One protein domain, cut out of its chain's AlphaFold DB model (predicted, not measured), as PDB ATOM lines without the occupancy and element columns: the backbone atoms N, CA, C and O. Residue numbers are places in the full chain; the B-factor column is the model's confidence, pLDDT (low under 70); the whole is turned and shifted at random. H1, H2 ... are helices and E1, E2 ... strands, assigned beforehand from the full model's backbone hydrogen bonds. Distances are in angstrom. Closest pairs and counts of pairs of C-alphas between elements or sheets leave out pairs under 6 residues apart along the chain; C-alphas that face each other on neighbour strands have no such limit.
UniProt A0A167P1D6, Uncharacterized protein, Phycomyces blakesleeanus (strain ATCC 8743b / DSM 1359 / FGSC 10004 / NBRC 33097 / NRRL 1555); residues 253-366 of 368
ATOM      1  N   ALA A 253       1.653  11.179  25.403       81.06
ATOM      2  CA  ALA A 253       0.696  10.654  26.358       81.06
ATOM      3  C   ALA A 253       1.380  10.369  27.702       81.06
ATOM      4  O   ALA A 253       2.583  10.093  27.775       81.06
ATOM      5  N   GLY A 254       0.630  10.485  28.792       83.75
ATOM      6  CA  GLY A 254       1.205  10.325  30.117       83.75
ATOM      7  C   GLY A 254       0.243  10.575  31.262       83.75
ATOM      8  O   GLY A 254      -0.898  10.994  31.073       83.75
ATOM      9  N   VAL A 255       0.747  10.315  32.462       83.12
ATOM     10  CA  VAL A 255       0.149  10.797  33.701       83.12
ATOM     11  C   VAL A 255       0.720  12.177  33.985       83.12
ATOM     12  O   VAL A 255       1.941  12.356  34.065       83.12
ATOM     13  N   PHE A 256      -0.178  13.135  34.145       86.62
ATOM     14  CA  PHE A 256       0.129  14.522  34.439       86.62
ATOM     15  C   PHE A 256      -0.423  14.883  35.813       86.62
ATOM     16  O   PHE A 256      -1.407  14.301  36.270       86.62
ATOM     17  N   GLN A 257       0.216  15.851  36.458       86.06
ATOM     18  CA  GLN A 257      -0.267  16.465  37.681       86.06
ATOM     19  C   GLN A 257      -0.491  17.954  37.436       86.06
ATOM     20  O   GLN A 257       0.396  18.633  36.918       86.06
ATOM     21  N   SER A 258      -1.660  18.453  37.827       85.38
ATOM     22  CA  SER A 258      -1.982  19.881  37.830       85.38
ATOM     23  C   SER A 258      -2.889  20.185  39.020       85.38
ATOM     24  O   SER A 258      -3.775  19.390  39.333       85.38
ATOM     25  N   ASN A 259      -2.634  21.288  39.730       82.62
ATOM     26  CA  ASN A 259      -3.375  21.693  40.937       82.62
ATOM     27  C   ASN A 259      -3.527  20.570  41.984       82.62
ATOM     28  O   ASN A 259      -4.579  20.397  42.592       82.62
ATOM     29  N   GLY A 260      -2.483  19.753  42.157       79.50
ATOM     30  CA  GLY A 260      -2.481  18.619  43.087       79.50
ATOM     31  C   GLY A 260      -3.251  17.378  42.612       79.50
ATOM     32  O   GLY A 260      -3.116  16.328  43.235       79.50
ATOM     33  N   GLN A 261      -3.984  17.445  41.498       82.50
ATOM     34  CA  GLN A 261      -4.731  16.318  40.938       82.50
ATOM     35  C   GLN A 261      -3.941  15.599  39.842       82.50
ATOM     36  O   GLN A 261      -3.314  16.227  38.986       82.50
ATOM     37  N   LEU A 262      -3.994  14.265  39.864       86.12
ATOM     38  CA  LEU A 262      -3.405  13.398  38.847       86.12
ATOM     39  C   LEU A 262      -4.435  13.063  37.775       86.12
ATOM     40  O   LEU A 262      -5.581  12.769  38.091       86.12
ATOM     41  N   PHE A 263      -4.029  13.049  36.512       85.19
ATOM     42  CA  PHE A 263      -4.912  12.630  35.428       85.19
ATOM     43  C   PHE A 263      -4.134  12.034  34.252       85.19
ATOM     44  O   PHE A 263      -2.953  12.319  34.044       85.19
ATOM     45  N   LEU A 264      -4.811  11.189  33.474       86.69
ATOM     46  CA  LEU A 264      -4.283  10.632  32.232       86.69
ATOM     47  C   LEU A 264      -4.579  11.598  31.080       86.69
ATOM     48  O   LEU A 264      -5.716  12.046  30.919       86.69
ATOM     49  N   GLY A 265      -3.574  11.914  30.265       86.81
ATOM     50  CA  GLY A 265      -3.733  12.862  29.167       86.81
ATOM     51  C   GLY A 265      -2.866  12.569  27.948       86.81
ATOM     52  O   GLY A 265      -1.967  11.729  27.986       86.81
ATOM     53  N   GLN A 266      -3.135  13.293  26.862       87.50
ATOM     54  CA  GLN A 266      -2.286  13.367  25.676       87.50
ATOM     55  C   GLN A 266      -2.127  14.820  25.221       87.50
ATOM     56  O   GLN A 266      -3.115  15.533  25.055       87.50
ATOM     57  N   VAL A 267      -0.880  15.238  25.009       86.69
ATOM     58  CA  VAL A 267      -0.504  16.581  24.560       86.69
ATOM     59  C   VAL A 267      -0.656  16.694  23.045       86.69
ATOM     60  O   VAL A 267      -0.234  15.808  22.305       86.69
ATOM     61  N   LYS A 268      -1.189  17.825  22.591       86.19
ATOM     62  CA  LYS A 268      -1.160  18.288  21.206       86.19
ATOM     63  C   LYS A 268      -0.604  19.709  21.184       86.19
ATOM     64  O   LYS A 268      -1.197  20.615  21.762       86.19
ATOM     65  N   ILE A 269       0.540  19.908  20.541       84.56
ATOM     66  CA  ILE A 269       1.176  21.223  20.423       84.56
ATOM     67  C   ILE A 269       0.750  21.841  19.098       84.56
ATOM     68  O   ILE A 269       0.959  21.262  18.037       84.56
ATOM     69  N   VAL A 270       0.179  23.039  19.157       84.75
ATOM     70  CA  VAL A 270      -0.211  23.808  17.974       84.75
ATOM     71  C   VAL A 270       0.581  25.107  17.966       84.75
ATOM     72  O   VAL A 270       0.758  25.751  19.001       84.75
ATOM     73  N   GLN A 271       1.095  25.492  16.803       82.81
ATOM     74  CA  GLN A 271       1.628  26.836  16.625       82.81
ATOM     75  C   GLN A 271       0.459  27.781  16.355       82.81
ATOM     76  O   GLN A 271      -0.260  27.608  15.374       82.81
ATOM     77  N   ALA A 272       0.260  28.748  17.243       73.44
ATOM     78  CA  ALA A 272      -0.780  29.761  17.146       73.44
ATOM     79  C   ALA A 272      -0.135  31.150  17.090       73.44
ATOM     80  O   ALA A 272       0.982  31.342  17.573       73.44
ATOM     81  N   ARG A 273      -0.832  32.119  16.499       75.00
ATOM     82  CA  ARG A 273      -0.419  33.524  16.552       75.00
ATOM     83  C   ARG A 273      -1.084  34.195  17.745       75.00
ATOM     84  O   ARG A 273      -2.262  33.949  17.997       75.00
ATOM     85  N   ASP A 274      -0.328  34.981  18.500       75.06
ATOM     86  CA  ASP A 274      -0.898  35.812  19.558       75.06
ATOM     87  C   ASP A 274      -1.547  37.084  18.982       75.06
ATOM     88  O   ASP A 274      -1.468  37.374  17.789       75.06
ATOM     89  N   SER A 275      -2.199  37.862  19.845       73.88
ATOM     90  CA  SER A 275      -2.833  39.137  19.492       73.88
ATOM     91  C   SER A 275      -1.846  40.226  19.036       73.88
ATOM     92  O   SER A 275      -2.283  41.291  18.609       73.88
ATOM     93  N   ALA A 276      -0.535  39.972  19.101       77.19
ATOM     94  CA  ALA A 276       0.536  40.827  18.592       77.19
ATOM     95  C   ALA A 276       1.244  40.217  17.358       77.19
ATOM     96  O   ALA A 276       2.360  40.625  17.031       77.19
ATOM     97  N   ASP A 277       0.607  39.242  16.694       76.00
ATOM     98  CA  ASP A 277       1.077  38.512  15.506       76.00
ATOM     99  C   ASP A 277       2.396  37.733  15.695       76.00
ATOM    100  O   ASP A 277       3.077  37.362  14.736       76.00
ATOM    101  N   ARG A 278       2.771  37.427  16.943       78.25
ATOM    102  CA  ARG A 278       3.949  36.606  17.245       78.25
ATOM    103  C   ARG A 278       3.568  35.137  17.306       78.25
ATOM    104  O   ARG A 278       2.522  34.748  17.823       78.25
ATOM    105  N   MET A 279       4.469  34.294  16.815       74.81
ATOM    106  CA  MET A 279       4.309  32.845  16.879       74.81
ATOM    107  C   MET A 279       4.474  32.350  18.319       74.81
ATOM    108  O   MET A 279       5.561  32.417  18.894       74.81
ATOM    109  N   ARG A 280       3.405  31.786  18.880       81.81
ATOM    110  CA  ARG A 280       3.372  31.149  20.196       81.81
ATOM    111  C   ARG A 280       3.086  29.655  20.054       81.81
ATOM    112  O   ARG A 280       2.294  29.215  19.226       81.81
ATOM    113  N   LYS A 281       3.723  28.843  20.900       82.00
ATOM    114  CA  LYS A 281       3.348  27.432  21.070       82.00
ATOM    115  C   LYS A 281       2.188  27.357  22.060       82.00
ATOM    116  O   LYS A 281       2.384  27.659  23.235       82.00
ATOM    117  N   ALA A 282       1.014  26.972  21.577       83.06
ATOM    118  CA  ALA A 282      -0.132  26.634  22.405       83.06
ATOM    119  C   ALA A 282      -0.106  25.130  22.701       83.06
ATOM    120  O   ALA A 282       0.158  24.307  21.815       83.06
ATOM    121  N   PHE A 283      -0.347  24.770  23.957       86.75
ATOM    122  CA  PHE A 283      -0.367  23.385  24.406       86.75
ATOM    123  C   PHE A 283      -1.812  23.003  24.673       86.75
ATOM    124  O   PHE A 283      -2.448  23.556  25.560       86.75
ATOM    125  N   PHE A 284      -2.330  22.051  23.909       86.75
ATOM    126  CA  PHE A 284      -3.638  21.467  24.152       86.75
ATOM    127  C   PHE A 284      -3.474  20.094  24.778       86.75
ATOM    128  O   PHE A 284      -2.529  19.361  24.473       86.75
ATOM    129  N   MET A 285      -4.412  19.722  25.637       87.25
ATOM    130  CA  MET A 285      -4.404  18.430  26.298       87.25
ATOM    131  C   MET A 285      -5.770  17.768  26.194       87.25
ATOM    132  O   MET A 285      -6.789  18.337  26.582       87.25
ATOM    133  N   GLN A 286      -5.777  16.544  25.672       89.06
ATOM    134  CA  GLN A 286      -6.929  15.654  25.730       89.06
ATOM    135  C   GLN A 286      -6.813  14.811  26.996       89.06
ATOM    136  O   GLN A 286      -5.863  14.037  27.122       89.06
ATOM    137  N   LYS A 287      -7.768  14.940  27.918       87.88
ATOM    138  CA  LYS A 287      -7.854  14.066  29.095       87.88
ATOM    139  C   LYS A 287      -8.498  12.737  28.714       87.88
ATOM    140  O   LYS A 287      -9.336  12.695  27.810       87.88
ATOM    141  N   TYR A 288      -8.112  11.672  29.406       85.75
ATOM    142  CA  TYR A 288      -8.704  10.346  29.272       85.75
ATOM    143  C   TYR A 288      -9.113   9.802  30.638       85.75
ATOM    144  O   TYR A 288      -8.446  10.062  31.639       85.75
ATOM    145  N   GLN A 289     -10.173   9.002  30.656       82.19
ATOM    146  CA  GLN A 289     -10.632   8.275  31.832       82.19
ATOM    147  C   GLN A 289     -10.499   6.764  31.633       82.19
ATOM    148  O   GLN A 289     -10.744   6.243  30.539       82.19
ATOM    149  N   ILE A 290     -10.119   6.070  32.706       80.12
ATOM    150  CA  ILE A 290     -10.212   4.613  32.809       80.12
ATOM    151  C   ILE A 290     -11.611   4.319  33.341       80.12
ATOM    152  O   ILE A 290     -11.946   4.748  34.441       80.12
ATOM    153  N   VAL A 291     -12.435   3.632  32.554       74.69
ATOM    154  CA  VAL A 291     -13.838   3.405  32.916       74.69
ATOM    155  C   VAL A 291     -13.919   2.249  33.919       74.69
ATOM    156  O   VAL A 291     -13.434   1.160  33.598       74.69
ATOM    157  N   PRO A 292     -14.515   2.439  35.110       69.56
ATOM    158  CA  PRO A 292     -14.785   1.343  36.033       69.56
ATOM    159  C   PRO A 292     -15.767   0.348  35.411       69.56
ATOM    160  O   PRO A 292     -16.691   0.734  34.698       69.56
ATOM    161  N   ASN A 293     -15.587  -0.936  35.688       68.75
ATOM    162  CA  ASN A 293     -16.487  -1.988  35.233       68.75
ATOM    163  C   ASN A 293     -16.923  -2.819  36.436       68.75
ATOM    164  O   ASN A 293     -16.086  -3.261  37.206       68.75
ATOM    165  N   SER A 294     -18.219  -3.057  36.600       58.59
ATOM    166  CA  SER A 294     -18.768  -3.878  37.688       58.59
ATOM    167  C   SER A 294     -18.741  -5.385  37.387       58.59
ATOM    168  O   SER A 294     -19.229  -6.186  38.179       58.59
ATOM    169  N   ASN A 295     -18.180  -5.789  36.245       56.38
ATOM    170  CA  ASN A 295     -18.226  -7.167  35.770       56.38
ATOM    171  C   ASN A 295     -17.183  -8.079  36.452       56.38
ATOM    172  O   ASN A 295     -16.009  -7.725  36.569       56.38
ATOM    173  N   VAL A 296     -17.604  -9.291  36.835       50.16
ATOM    174  CA  VAL A 296     -16.826 -10.258  37.646       50.16
ATOM    175  C   VAL A 296     -15.637 -10.865  36.881       50.16
ATOM    176  O   VAL A 296     -14.685 -11.347  37.483       50.16
ATOM    177  N   ASN A 297     -15.638 -10.778  35.547       51.66
ATOM    178  CA  ASN A 297     -14.571 -11.319  34.692       51.66
ATOM    179  C   ASN A 297     -13.381 -10.361  34.490       51.66
ATOM    180  O   ASN A 297     -12.518 -10.623  33.649       51.66
ATOM    181  N   CYS A 298     -13.321  -9.235  35.211       58.06
ATOM    182  CA  CYS A 298     -12.160  -8.356  35.139       58.06
ATOM    183  C   CYS A 298     -10.969  -8.974  35.884       58.06
ATOM    184  O   CYS A 298     -11.030  -9.207  37.087       58.06
ATOM    185  N   ILE A 299      -9.856  -9.191  35.179       57.47
ATOM    186  CA  ILE A 299      -8.609  -9.697  35.780       57.47
ATOM    187  C   ILE A 299      -7.873  -8.639  36.619       57.47
ATOM    188  O   ILE A 299      -6.904  -8.951  37.313       57.47
ATOM    189  N   TYR A 300      -8.305  -7.379  36.532       59.97
ATOM    190  CA  TYR A 300      -7.752  -6.254  37.273       59.97
ATOM    191  C   TYR A 300      -8.709  -5.822  38.378       59.97
ATOM    192  O   TYR A 300      -9.921  -6.005  38.285       59.97
ATOM    193  N   THR A 301      -8.166  -5.233  39.440       57.28
ATOM    194  CA  THR A 301      -8.979  -4.753  40.555       57.28
ATOM    195  C   THR A 301      -8.417  -3.415  41.065       57.28
ATOM    196  O   THR A 301      -7.233  -3.365  41.386       57.28
ATOM    197  N   PRO A 302      -9.191  -2.314  41.134       62.94
ATOM    198  CA  PRO A 302     -10.610  -2.207  40.803       62.94
ATOM    199  C   PRO A 302     -10.883  -2.604  39.353       62.94
ATOM    200  O   PRO A 302     -10.021  -2.471  38.485       62.94
ATOM    201  N   ALA A 303     -12.058  -3.186  39.133       68.81
ATOM    202  CA  ALA A 303     -12.422  -3.702  37.831       68.81
ATOM    203  C   ALA A 303     -12.609  -2.537  36.849       68.81
ATOM    204  O   ALA A 303     -13.215  -1.511  37.167       68.81
ATOM    205  N   VAL A 304     -12.031  -2.684  35.662       73.12
ATOM    206  CA  VAL A 304     -12.013  -1.670  34.604       73.12
ATOM    207  C   VAL A 304     -12.550  -2.248  33.307       73.12
ATOM    208  O   VAL A 304     -12.538  -3.465  33.095       73.12
ATOM    209  N   VAL A 305     -13.051  -1.375  32.437       73.38
ATOM    210  CA  VAL A 305     -13.518  -1.771  31.112       73.38
ATOM    211  C   VAL A 305     -12.323  -2.249  30.305       73.38
ATOM    212  O   VAL A 305     -11.318  -1.552  30.139       73.38
ATOM    213  N   MET A 306     -12.461  -3.467  29.803       70.81
ATOM    214  CA  MET A 306     -11.507  -4.081  28.905       70.81
ATOM    215  C   MET A 306     -12.211  -4.469  27.613       70.81
ATOM    216  O   MET A 306     -13.424  -4.683  27.601       70.81
ATOM    217  N   ASP A 307     -11.448  -4.569  26.531       67.56
ATOM    218  CA  ASP A 307     -11.930  -5.215  25.317       67.56
ATOM    219  C   ASP A 307     -12.024  -6.743  25.501       67.56
ATOM    220  O   ASP A 307     -11.653  -7.308  26.534       67.56
ATOM    221  N   ASN A 308     -12.469  -7.436  24.452       61.75
ATOM    222  CA  ASN A 308     -12.559  -8.902  24.416       61.75
ATOM    223  C   ASN A 308     -11.199  -9.615  24.581       61.75
ATOM    224  O   ASN A 308     -11.143 -10.843  24.633       61.75
ATOM    225  N   TYR A 309     -10.103  -8.859  24.628       56.19
ATOM    226  CA  TYR A 309      -8.730  -9.328  24.728       56.19
ATOM    227  C   TYR A 309      -8.057  -8.889  26.033       56.19
ATOM    228  O   TYR A 309      -6.841  -9.032  26.155       56.19
ATOM    229  N   ASN A 310      -8.826  -8.388  27.007       60.41
ATOM    230  CA  ASN A 310      -8.351  -7.872  28.293       60.41
ATOM    231  C   ASN A 310      -7.401  -6.661  28.184       60.41
ATOM    232  O   ASN A 310      -6.672  -6.350  29.130       60.41
ATOM    233  N   ASN A 311      -7.403  -5.958  27.047       66.25
ATOM    234  CA  ASN A 311      -6.733  -4.670  26.919       66.25
ATOM    235  C   ASN A 311      -7.612  -3.586  27.528       66.25
ATOM    236  O   ASN A 311      -8.827  -3.570  27.348       66.25
ATOM    237  N   ILE A 312      -6.984  -2.644  28.213       72.75
ATOM    238  CA  ILE A 312      -7.705  -1.618  28.959       72.75
ATOM    239  C   ILE A 312      -8.100  -0.502  28.023       72.75
ATOM    240  O   ILE A 312      -7.251   0.075  27.335       72.75
ATOM    241  N   VAL A 313      -9.389  -0.198  28.039       74.19
ATOM    242  CA  VAL A 313      -9.971   0.841  27.207       74.19
ATOM    243  C   VAL A 313      -9.994   2.143  27.993       74.19
ATOM    244  O   VAL A 313     -10.537   2.217  29.096       74.19
ATOM    245  N   VAL A 314      -9.408   3.184  27.409       79.06
ATOM    246  CA  VAL A 314      -9.508   4.557  27.900       79.06
ATOM    247  C   VAL A 314     -10.356   5.389  26.949       79.06
ATOM    248  O   VAL A 314     -10.239   5.275  25.724       79.06
ATOM    249  N   LEU A 315     -11.213   6.232  27.521       81.56
ATOM    250  CA  LEU A 315     -12.120   7.110  26.779       81.56
ATOM    251  C   LEU A 315     -11.693   8.571  26.944       81.56
ATOM    252  O   LEU A 315     -11.263   8.934  28.039       81.56
ATOM    253  N   PRO A 316     -11.803   9.422  25.907       83.31
ATOM    254  CA  PRO A 316     -11.579  10.846  26.044       83.31
ATOM    255  C   PRO A 316     -12.615  11.421  27.008       83.31
ATOM    256  O   PRO A 316     -13.814  11.168  26.889       83.31
ATOM    257  N   LEU A 317     -12.132  12.196  27.970       81.88
ATOM    258  CA  LEU A 317     -12.952  12.942  28.908       81.88
ATOM    259  C   LEU A 317     -12.981  14.405  28.454       81.88
ATOM    260  O   LEU A 317     -11.976  15.109  28.567       81.88
ATOM    261  N   GLY A 318     -14.125  14.845  27.930       82.31
ATOM    262  CA  GLY A 318     -14.304  16.200  27.405       82.31
ATOM    263  C   GLY A 318     -13.503  16.488  26.126       82.31
ATOM    264  O   GLY A 318     -12.992  15.580  25.466       82.31
ATOM    265  N   GLY A 319     -13.424  17.771  25.764       83.00
ATOM    266  CA  GLY A 319     -12.674  18.255  24.601       83.00
ATOM    267  C   GLY A 319     -11.196  18.543  24.885       83.00
ATOM    268  O   GLY A 319     -10.709  18.381  26.004       83.00
ATOM    269  N   LEU A 320     -10.486  19.014  23.857       85.06
ATOM    270  CA  LEU A 320      -9.126  19.542  23.990       85.06
ATOM    271  C   LEU A 320      -9.148  20.823  24.829       85.06
ATOM    272  O   LEU A 320      -9.797  21.795  24.455       85.06
ATOM    273  N   VAL A 321      -8.410  20.823  25.936       85.44
ATOM    274  CA  VAL A 321      -8.276  21.988  26.819       85.44
ATOM    275  C   VAL A 321      -6.907  22.618  26.597       85.44
ATOM    276  O   VAL A 321      -5.901  21.907  26.605       85.44
ATOM    277  N   GLU A 322      -6.858  23.931  26.377       86.38
ATOM    278  CA  GLU A 322      -5.590  24.660  26.370       86.38
ATOM    279  C   GLU A 322      -5.029  24.710  27.791       86.38
ATOM    280  O   GLU A 322      -5.740  25.002  28.753       86.38
ATOM    281  N   VAL A 323      -3.750  24.389  27.926       84.31
ATOM    282  CA  VAL A 323      -3.072  24.290  29.208       84.31
ATOM    283  C   VAL A 323      -1.794  25.107  29.200       84.31
ATOM    284  O   VAL A 323      -1.049  25.138  28.217       84.31
ATOM    285  N   ASN A 324      -1.511  25.755  30.325       83.06
ATOM    286  CA  ASN A 324      -0.227  26.396  30.520       83.06
ATOM    287  C   ASN A 324       0.836  25.331  30.812       83.06
ATOM    288  O   ASN A 324       0.625  24.415  31.608       83.06
ATOM    289  N   LYS A 325       1.991  25.450  30.159       80.88
ATOM    290  CA  LYS A 325       3.101  24.507  30.313       80.88
ATOM    291  C   LYS A 325       3.644  24.502  31.744       80.88
ATOM    292  O   LYS A 325       4.049  23.445  32.215       80.88
ATOM    293  N   ASP A 326       3.648  25.657  32.403       82.38
ATOM    294  CA  ASP A 326       4.251  25.819  33.730       82.38
ATOM    295  C   ASP A 326       3.365  25.251  34.856       82.38
ATOM    296  O   ASP A 326       3.867  24.916  35.926       82.38
ATOM    297  N   ASP A 327       2.075  25.033  34.579       83.88
ATOM    298  CA  ASP A 327       1.094  24.498  35.536       83.88
ATOM    299  C   ASP A 327       0.960  22.964  35.462       83.88
ATOM    300  O   ASP A 327       0.108  22.361  36.130       83.88
ATOM    301  N   ILE A 328       1.774  22.315  34.618       83.38
ATOM    302  CA  ILE A 328       1.730  20.873  34.368       83.38
ATOM    303  C   ILE A 328       3.064  20.221  34.692       83.38
ATOM    304  O   ILE A 328       4.070  20.410  34.007       83.38
ATOM    305  N   ASN A 329       3.011  19.302  35.650       84.06
ATOM    306  CA  ASN A 329       4.106  18.391  35.934       84.06
ATOM    307  C   ASN A 329       3.867  17.044  35.255       84.06
ATOM    308  O   ASN A 329       2.810  16.424  35.402       84.06
ATOM    309  N   ILE A 330       4.867  16.565  34.514       81.31
ATOM    310  CA  ILE A 330       4.814  15.237  33.904       81.31
ATOM    311  C   ILE A 330       5.280  14.222  34.937       81.31
ATOM    312  O   ILE A 330       6.468  14.138  35.242       81.31
ATOM    313  N   VAL A 331       4.342  13.428  35.448       76.44
ATOM    314  CA  VAL A 331       4.645  12.375  36.420       76.44
ATOM    315  C   VAL A 331       5.303  11.199  35.712       76.44
ATOM    316  O   VAL A 331       6.339  10.702  36.146       76.44
ATOM    317  N   GLN A 332       4.720  10.760  34.595       75.25
ATOM    318  CA  GLN A 332       5.240   9.630  33.834       75.25
ATOM    319  C   GLN A 332       4.715   9.645  32.397       75.25
ATOM    320  O   GLN A 332       3.520   9.805  32.166       75.25
ATOM    321  N   ALA A 333       5.598   9.413  31.424       73.44
ATOM    322  CA  ALA A 333       5.188   9.151  30.046       73.44
ATOM    323  C   ALA A 333       4.553   7.756  29.936       73.44
ATOM    324  O   ALA A 333       5.084   6.787  30.493       73.44
ATOM    325  N   VAL A 334       3.446   7.668  29.204       73.06
ATOM    326  CA  VAL A 334       2.680   6.445  28.933       73.06
ATOM    327  C   VAL A 334       2.390   6.402  27.433       73.06
ATOM    328  O   VAL A 334       2.391   7.442  26.781       73.06
ATOM    329  N   ASP A 335       2.170   5.224  26.862       67.56
ATOM    330  CA  ASP A 335       1.779   5.113  25.462       67.56
ATOM    331  C   ASP A 335       0.275   4.817  25.383       67.56
ATOM    332  O   ASP A 335      -0.220   3.882  26.005       67.56
ATOM    333  N   ILE A 336      -0.478   5.646  24.667       67.56
ATOM    334  CA  ILE A 336      -1.914   5.435  24.448       67.56
ATOM    335  C   ILE A 336      -2.075   5.160  22.954       67.56
ATOM    336  O   ILE A 336      -1.975   6.076  22.135       67.56
ATOM    337  N   HIS A 337      -2.297   3.895  22.598       63.28
ATOM    338  CA  HIS A 337      -2.239   3.401  21.221       63.28
ATOM    339  C   HIS A 337      -3.583   2.810  20.769       63.28
ATOM    340  O   HIS A 337      -4.372   2.375  21.593       63.28
ATOM    341  N   LEU A 338      -3.779   2.731  19.443       52.72
ATOM    342  CA  LEU A 338      -4.873   2.058  18.713       52.72
ATOM    343  C   LEU A 338      -6.273   2.599  19.028       52.72
ATOM    344  O   LEU A 338      -6.746   2.497  20.151       52.72
ATOM    345  N   SER A 339      -6.969   3.104  18.010       55.19
ATOM    346  CA  SER A 339      -8.417   3.293  18.087       55.19
ATOM    347  C   SER A 339      -9.136   1.937  18.067       55.19
ATOM    348  O   SER A 339      -8.753   1.041  17.310       55.19
ATOM    349  N   VAL A 340     -10.174   1.776  18.892       47.44
ATOM    350  CA  VAL A 340     -11.066   0.605  18.835       47.44
ATOM    351  C   VAL A 340     -12.224   0.881  17.880       47.44
ATOM    352  O   VAL A 340     -12.989   1.826  18.069       47.44
ATOM    353  N   GLY A 341     -12.388   0.007  16.884       49.59
ATOM    354  CA  GLY A 341     -13.532   0.026  15.971       49.59
ATOM    355  C   GLY A 341     -13.561   1.226  15.018       49.59
ATOM    356  O   GLY A 341     -12.569   1.920  14.815       49.59
ATOM    357  N   SER A 342     -14.725   1.456  14.410       43.12
ATOM    358  CA  SER A 342     -15.006   2.594  13.522       43.12
ATOM    359  C   SER A 342     -15.141   3.933  14.266       43.12
ATOM    360  O   SER A 342     -15.200   4.984  13.630       43.12
ATOM    361  N   SER A 343     -15.159   3.921  15.604       50.34
ATOM    362  CA  SER A 343     -15.210   5.120  16.442       50.34
ATOM    363  C   SER A 343     -13.819   5.516  16.946       50.34
ATOM    364  O   SER A 343     -13.199   4.791  17.718       50.34
ATOM    365  N   ASN A 344     -13.352   6.723  16.617       56.66
ATOM    366  CA  ASN A 344     -12.051   7.258  17.063       56.66
ATOM    367  C   ASN A 344     -11.934   7.531  18.583       56.66
ATOM    368  O   ASN A 344     -10.911   8.042  19.038       56.66
ATOM    369  N   ASN A 345     -12.957   7.196  19.374       63.81
ATOM    370  CA  ASN A 345     -13.100   7.636  20.762       63.81
ATOM    371  C   ASN A 345     -12.637   6.611  21.804       63.81
ATOM    372  O   ASN A 345     -12.763   6.862  22.991       63.81
ATOM    373  N   GLN A 346     -12.121   5.455  21.413       66.56
ATOM    374  CA  GLN A 346     -11.640   4.453  22.366       66.56
ATOM    375  C   GLN A 346     -10.180   4.169  22.075       66.56
ATOM    376  O   GLN A 346      -9.853   3.899  20.922       66.56
ATOM    377  N   LYS A 347      -9.310   4.236  23.085       71.25
ATOM    378  CA  LYS A 347      -7.886   3.918  22.922       71.25
ATOM    379  C   LYS A 347      -7.425   2.852  23.906       71.25
ATOM    380  O   LYS A 347      -7.999   2.728  24.984       71.25
ATOM    381  N   PHE A 348      -6.370   2.117  23.561       68.69
ATOM    382  CA  PHE A 348      -5.710   1.199  24.486       68.69
ATOM    383  C   PHE A 348      -4.592   1.880  25.263       68.69
ATOM    384  O   PHE A 348      -3.779   2.627  24.714       68.69
ATOM    385  N   LEU A 349      -4.531   1.577  26.555       69.62
ATOM    386  CA  LEU A 349      -3.460   2.027  27.431       69.62
ATOM    387  C   LEU A 349      -2.304   1.019  27.419       69.62
ATOM    388  O   LEU A 349      -2.443  -0.089  27.929       69.62
ATOM    389  N   ASN A 350      -1.149   1.413  26.881       65.56
ATOM    390  CA  ASN A 350       0.092   0.652  26.968       65.56
ATOM    391  C   ASN A 350       1.062   1.327  27.948       65.56
ATOM    392  O   ASN A 350       1.573   2.430  27.728       65.56
ATOM    393  N   VAL A 351       1.338   0.651  29.058       62.06
ATOM    394  CA  VAL A 351       2.169   1.214  30.116       62.06
ATOM    395  C   VAL A 351       3.618   0.787  29.922       62.06
ATOM    396  O   VAL A 351       3.974  -0.364  30.136       62.06
ATOM    397  N   ALA A 352       4.469   1.751  29.560       54.88
ATOM    398  CA  ALA A 352       5.890   1.537  29.263       54.88
ATOM    399  C   ALA A 352       6.700   0.931  30.428       54.88
ATOM    400  O   ALA A 352       7.777   0.369  30.232       54.88
ATOM    401  N   LYS A 353       6.204   1.061  31.662       61.31
ATOM    402  CA  LYS A 353       6.843   0.548  32.874       61.31
ATOM    403  C   LYS A 353       5.933  -0.472  33.547       61.31
ATOM    404  O   LYS A 353       4.752  -0.210  33.760       61.31
ATOM    405  N   PHE A 354       6.510  -1.596  33.958       61.75
ATOM    406  CA  PHE A 354       5.847  -2.497  34.900       61.75
ATOM    407  C   PHE A 354       5.579  -1.780  36.231       61.75
ATOM    408  O   PHE A 354       6.263  -0.806  36.548       61.75
ATOM    409  N   GLY A 355       4.551  -2.187  36.981       59.81
ATOM    410  CA  GLY A 355       4.136  -1.492  38.210       59.81
ATOM    411  C   GLY A 355       3.220  -0.293  37.982       59.81
ATOM    412  O   GLY A 355       2.246  -0.104  38.710       59.81
ATOM    413  N   MET A 356       3.490   0.506  36.947       69.69
ATOM    414  CA  MET A 356       2.770   1.761  36.707       69.69
ATOM    415  C   MET A 356       1.285   1.555  36.440       69.69
ATOM    416  O   MET A 356       0.481   2.387  36.838       69.69
ATOM    417  N   PHE A 357       0.914   0.449  35.799       71.44
ATOM    418  CA  PHE A 357      -0.485   0.148  35.546       71.44
ATOM    419  C   PHE A 357      -1.298   0.054  36.852       71.44
ATOM    420  O   PHE A 357      -2.297   0.752  37.019       71.44
ATOM    421  N   TRP A 358      -0.826  -0.742  37.812       69.81
ATOM    422  CA  TRP A 358      -1.496  -0.892  39.102       69.81
ATOM    423  C   TRP A 358      -1.467   0.402  39.916       69.81
ATOM    424  O   TRP A 358      -2.462   0.788  40.525       69.81
ATOM    425  N   TRP A 359      -0.346   1.127  39.872       74.81
ATOM    426  CA  TRP A 359      -0.259   2.450  40.482       74.81
ATOM    427  C   TRP A 359      -1.304   3.415  39.898       74.81
ATOM    428  O   TRP A 359      -1.979   4.111  40.654       74.81
ATOM    429  N   MET A 360      -1.499   3.422  38.574       74.44
ATOM    430  CA  MET A 360      -2.526   4.232  37.911       74.44
ATOM    431  C   MET A 360      -3.937   3.807  38.326       74.44
ATOM    432  O   MET A 360      -4.760   4.672  38.608       74.44
ATOM    433  N   LEU A 361      -4.224   2.506  38.426       70.75
ATOM    434  CA  LEU A 361      -5.513   2.034  38.941       70.75
ATOM    435  C   LEU A 361      -5.792   2.544  40.360       70.75
ATOM    436  O   LEU A 361      -6.899   2.976  40.660       70.75
ATOM    437  N   MET A 362      -4.789   2.526  41.236       70.19
ATOM    438  CA  MET A 362      -4.981   2.923  42.632       70.19
ATOM    439  C   MET A 362      -5.084   4.436  42.831       70.19
ATOM    440  O   MET A 362      -5.760   4.865  43.767       70.19
ATOM    441  N   ASN A 363      -4.431   5.228  41.976       70.06
ATOM    442  CA  ASN A 363      -4.304   6.680  42.155       70.06
ATOM    443  C   ASN A 363      -5.153   7.514  41.185       70.06
ATOM    444  O   ASN A 363      -5.521   8.631  41.523       70.06
ATOM    445  N   ILE A 364      -5.466   6.995  39.994       71.44
ATOM    446  CA  ILE A 364      -6.206   7.716  38.944       71.44
ATOM    447  C   ILE A 364      -7.622   7.155  38.799       71.44
ATOM    448  O   ILE A 364      -8.567   7.926  38.676       71.44
ATOM    449  N   ALA A 365      -7.808   5.831  38.871       57.81
ATOM    450  CA  ALA A 365      -9.143   5.229  38.735       57.81
ATOM    451  C   ALA A 365     -10.049   5.435  39.971       57.81
ATOM    452  O   ALA A 365     -11.204   5.026  39.954       57.81
ATOM    453  N   LYS A 366      -9.543   6.082  41.036       49.28
ATOM    454  CA  LYS A 366     -10.317   6.510  42.219       49.28
ATOM    455  C   LYS A 366     -10.848   7.944  42.138       49.28
ATOM    456  O   LYS A 366     -11.366   8.446  43.133       49.28
TER     457      LYS A 366
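AT A GLANCE: This is residues 253 to 366 of the 368 residues of an uncharacterized protein of Phycomyces blakesleeanus (strain ATCC 8743b / DSM 1359 / FGSC 10004 / NBRC 33097 / NRRL 1555) (UniProt A0A167P1D6). One long antiparallel sheet of seven strands curls like part of a barrel and folds back on itself, E5 and E1 facing E3, E4, E7 and E6 with E2 as the hinge, and the short helix H1 packs over E2. The tight turn between E2 and E3 and the long link between E3 and E4 make the two ends of the longest axis. The printed part has 114 residues, running E1 E2 E3 E4 E5 E6 E7 H1; the sheet's order is E5 E1 E2 E3 E4 E7 E6 and the class is mostly strand. It is only just compact, close to loose, with a radius of gyration of the C-alphas of 15.8 A, and elongated, spanning 57 by 34 by 22 A.

HOW THE PARTS SIT: Start with E1, residues 253 to 258, and E2, residues 261 to 273, a hairpin in which N 256 and O 263 are 2.9 A apart, within hydrogen-bond range. E2 bends by 86 degrees at residue 264, then forms a hairpin with E3, residues 279 to 290, where N 268 and O 284 are 2.8 A apart. E4, residues 313 to 323, follows in a hairpin with E3, with N 285 and O 321 at 2.8 A; E1 to E4 form a meander, each strand the antiparallel neighbour of the one before. E4 bends by 69 degrees at residue 319. Look next at E5, residues 329 to 333, an edge strand beside E1, with N 255 and O 332 at 2.8 A. E5 runs on into E6, residues 335 to 339, the other edge strand, at 66 degrees; the closest C-alphas of E1 and E6, those of Ala 253 and Asp 335, are 5.7 A apart. E7, residues 347 to 350, forms a hairpin with E6, with N 337 and O 348 at 2.9 A, and pairs with E4 through N 314 and O 347 at 2.8 A. H1, residues 356 to 363, is on the sheet at a height of 8.5 A, over E2 and slantwise to it at 43 degrees on the local plane; their closest C-alphas, Leu 262 and Asn 363, are 7.5 A apart. In H1 every O i to N i+4 pair is within hydrogen-bond range.

IN THESE COORDINATES: Find C-alpha 253 at (0.696, 10.654, 26.358), where E1 begins, and follow it for 15.0 A. E2 spans 30.2 A, E3 35.5 A to C-alpha 290 at (-10.212, 4.613, 32.809), and E4 24.5 A. E5, E6 and E7 are shorter, and H1 ends at C-alpha 363, (-4.304, 6.680, 42.155).

THE WHOLE: The C-alphas of Ala 276 and Val 296, the two farthest apart, are 57.2 A from each other. The printed part has no cut. The link E3 to E4, residues 291 to 312, is long. Mean pLDDT of the printed part is 73.1; low-confidence residues include 292 to 303 and 335 to 346.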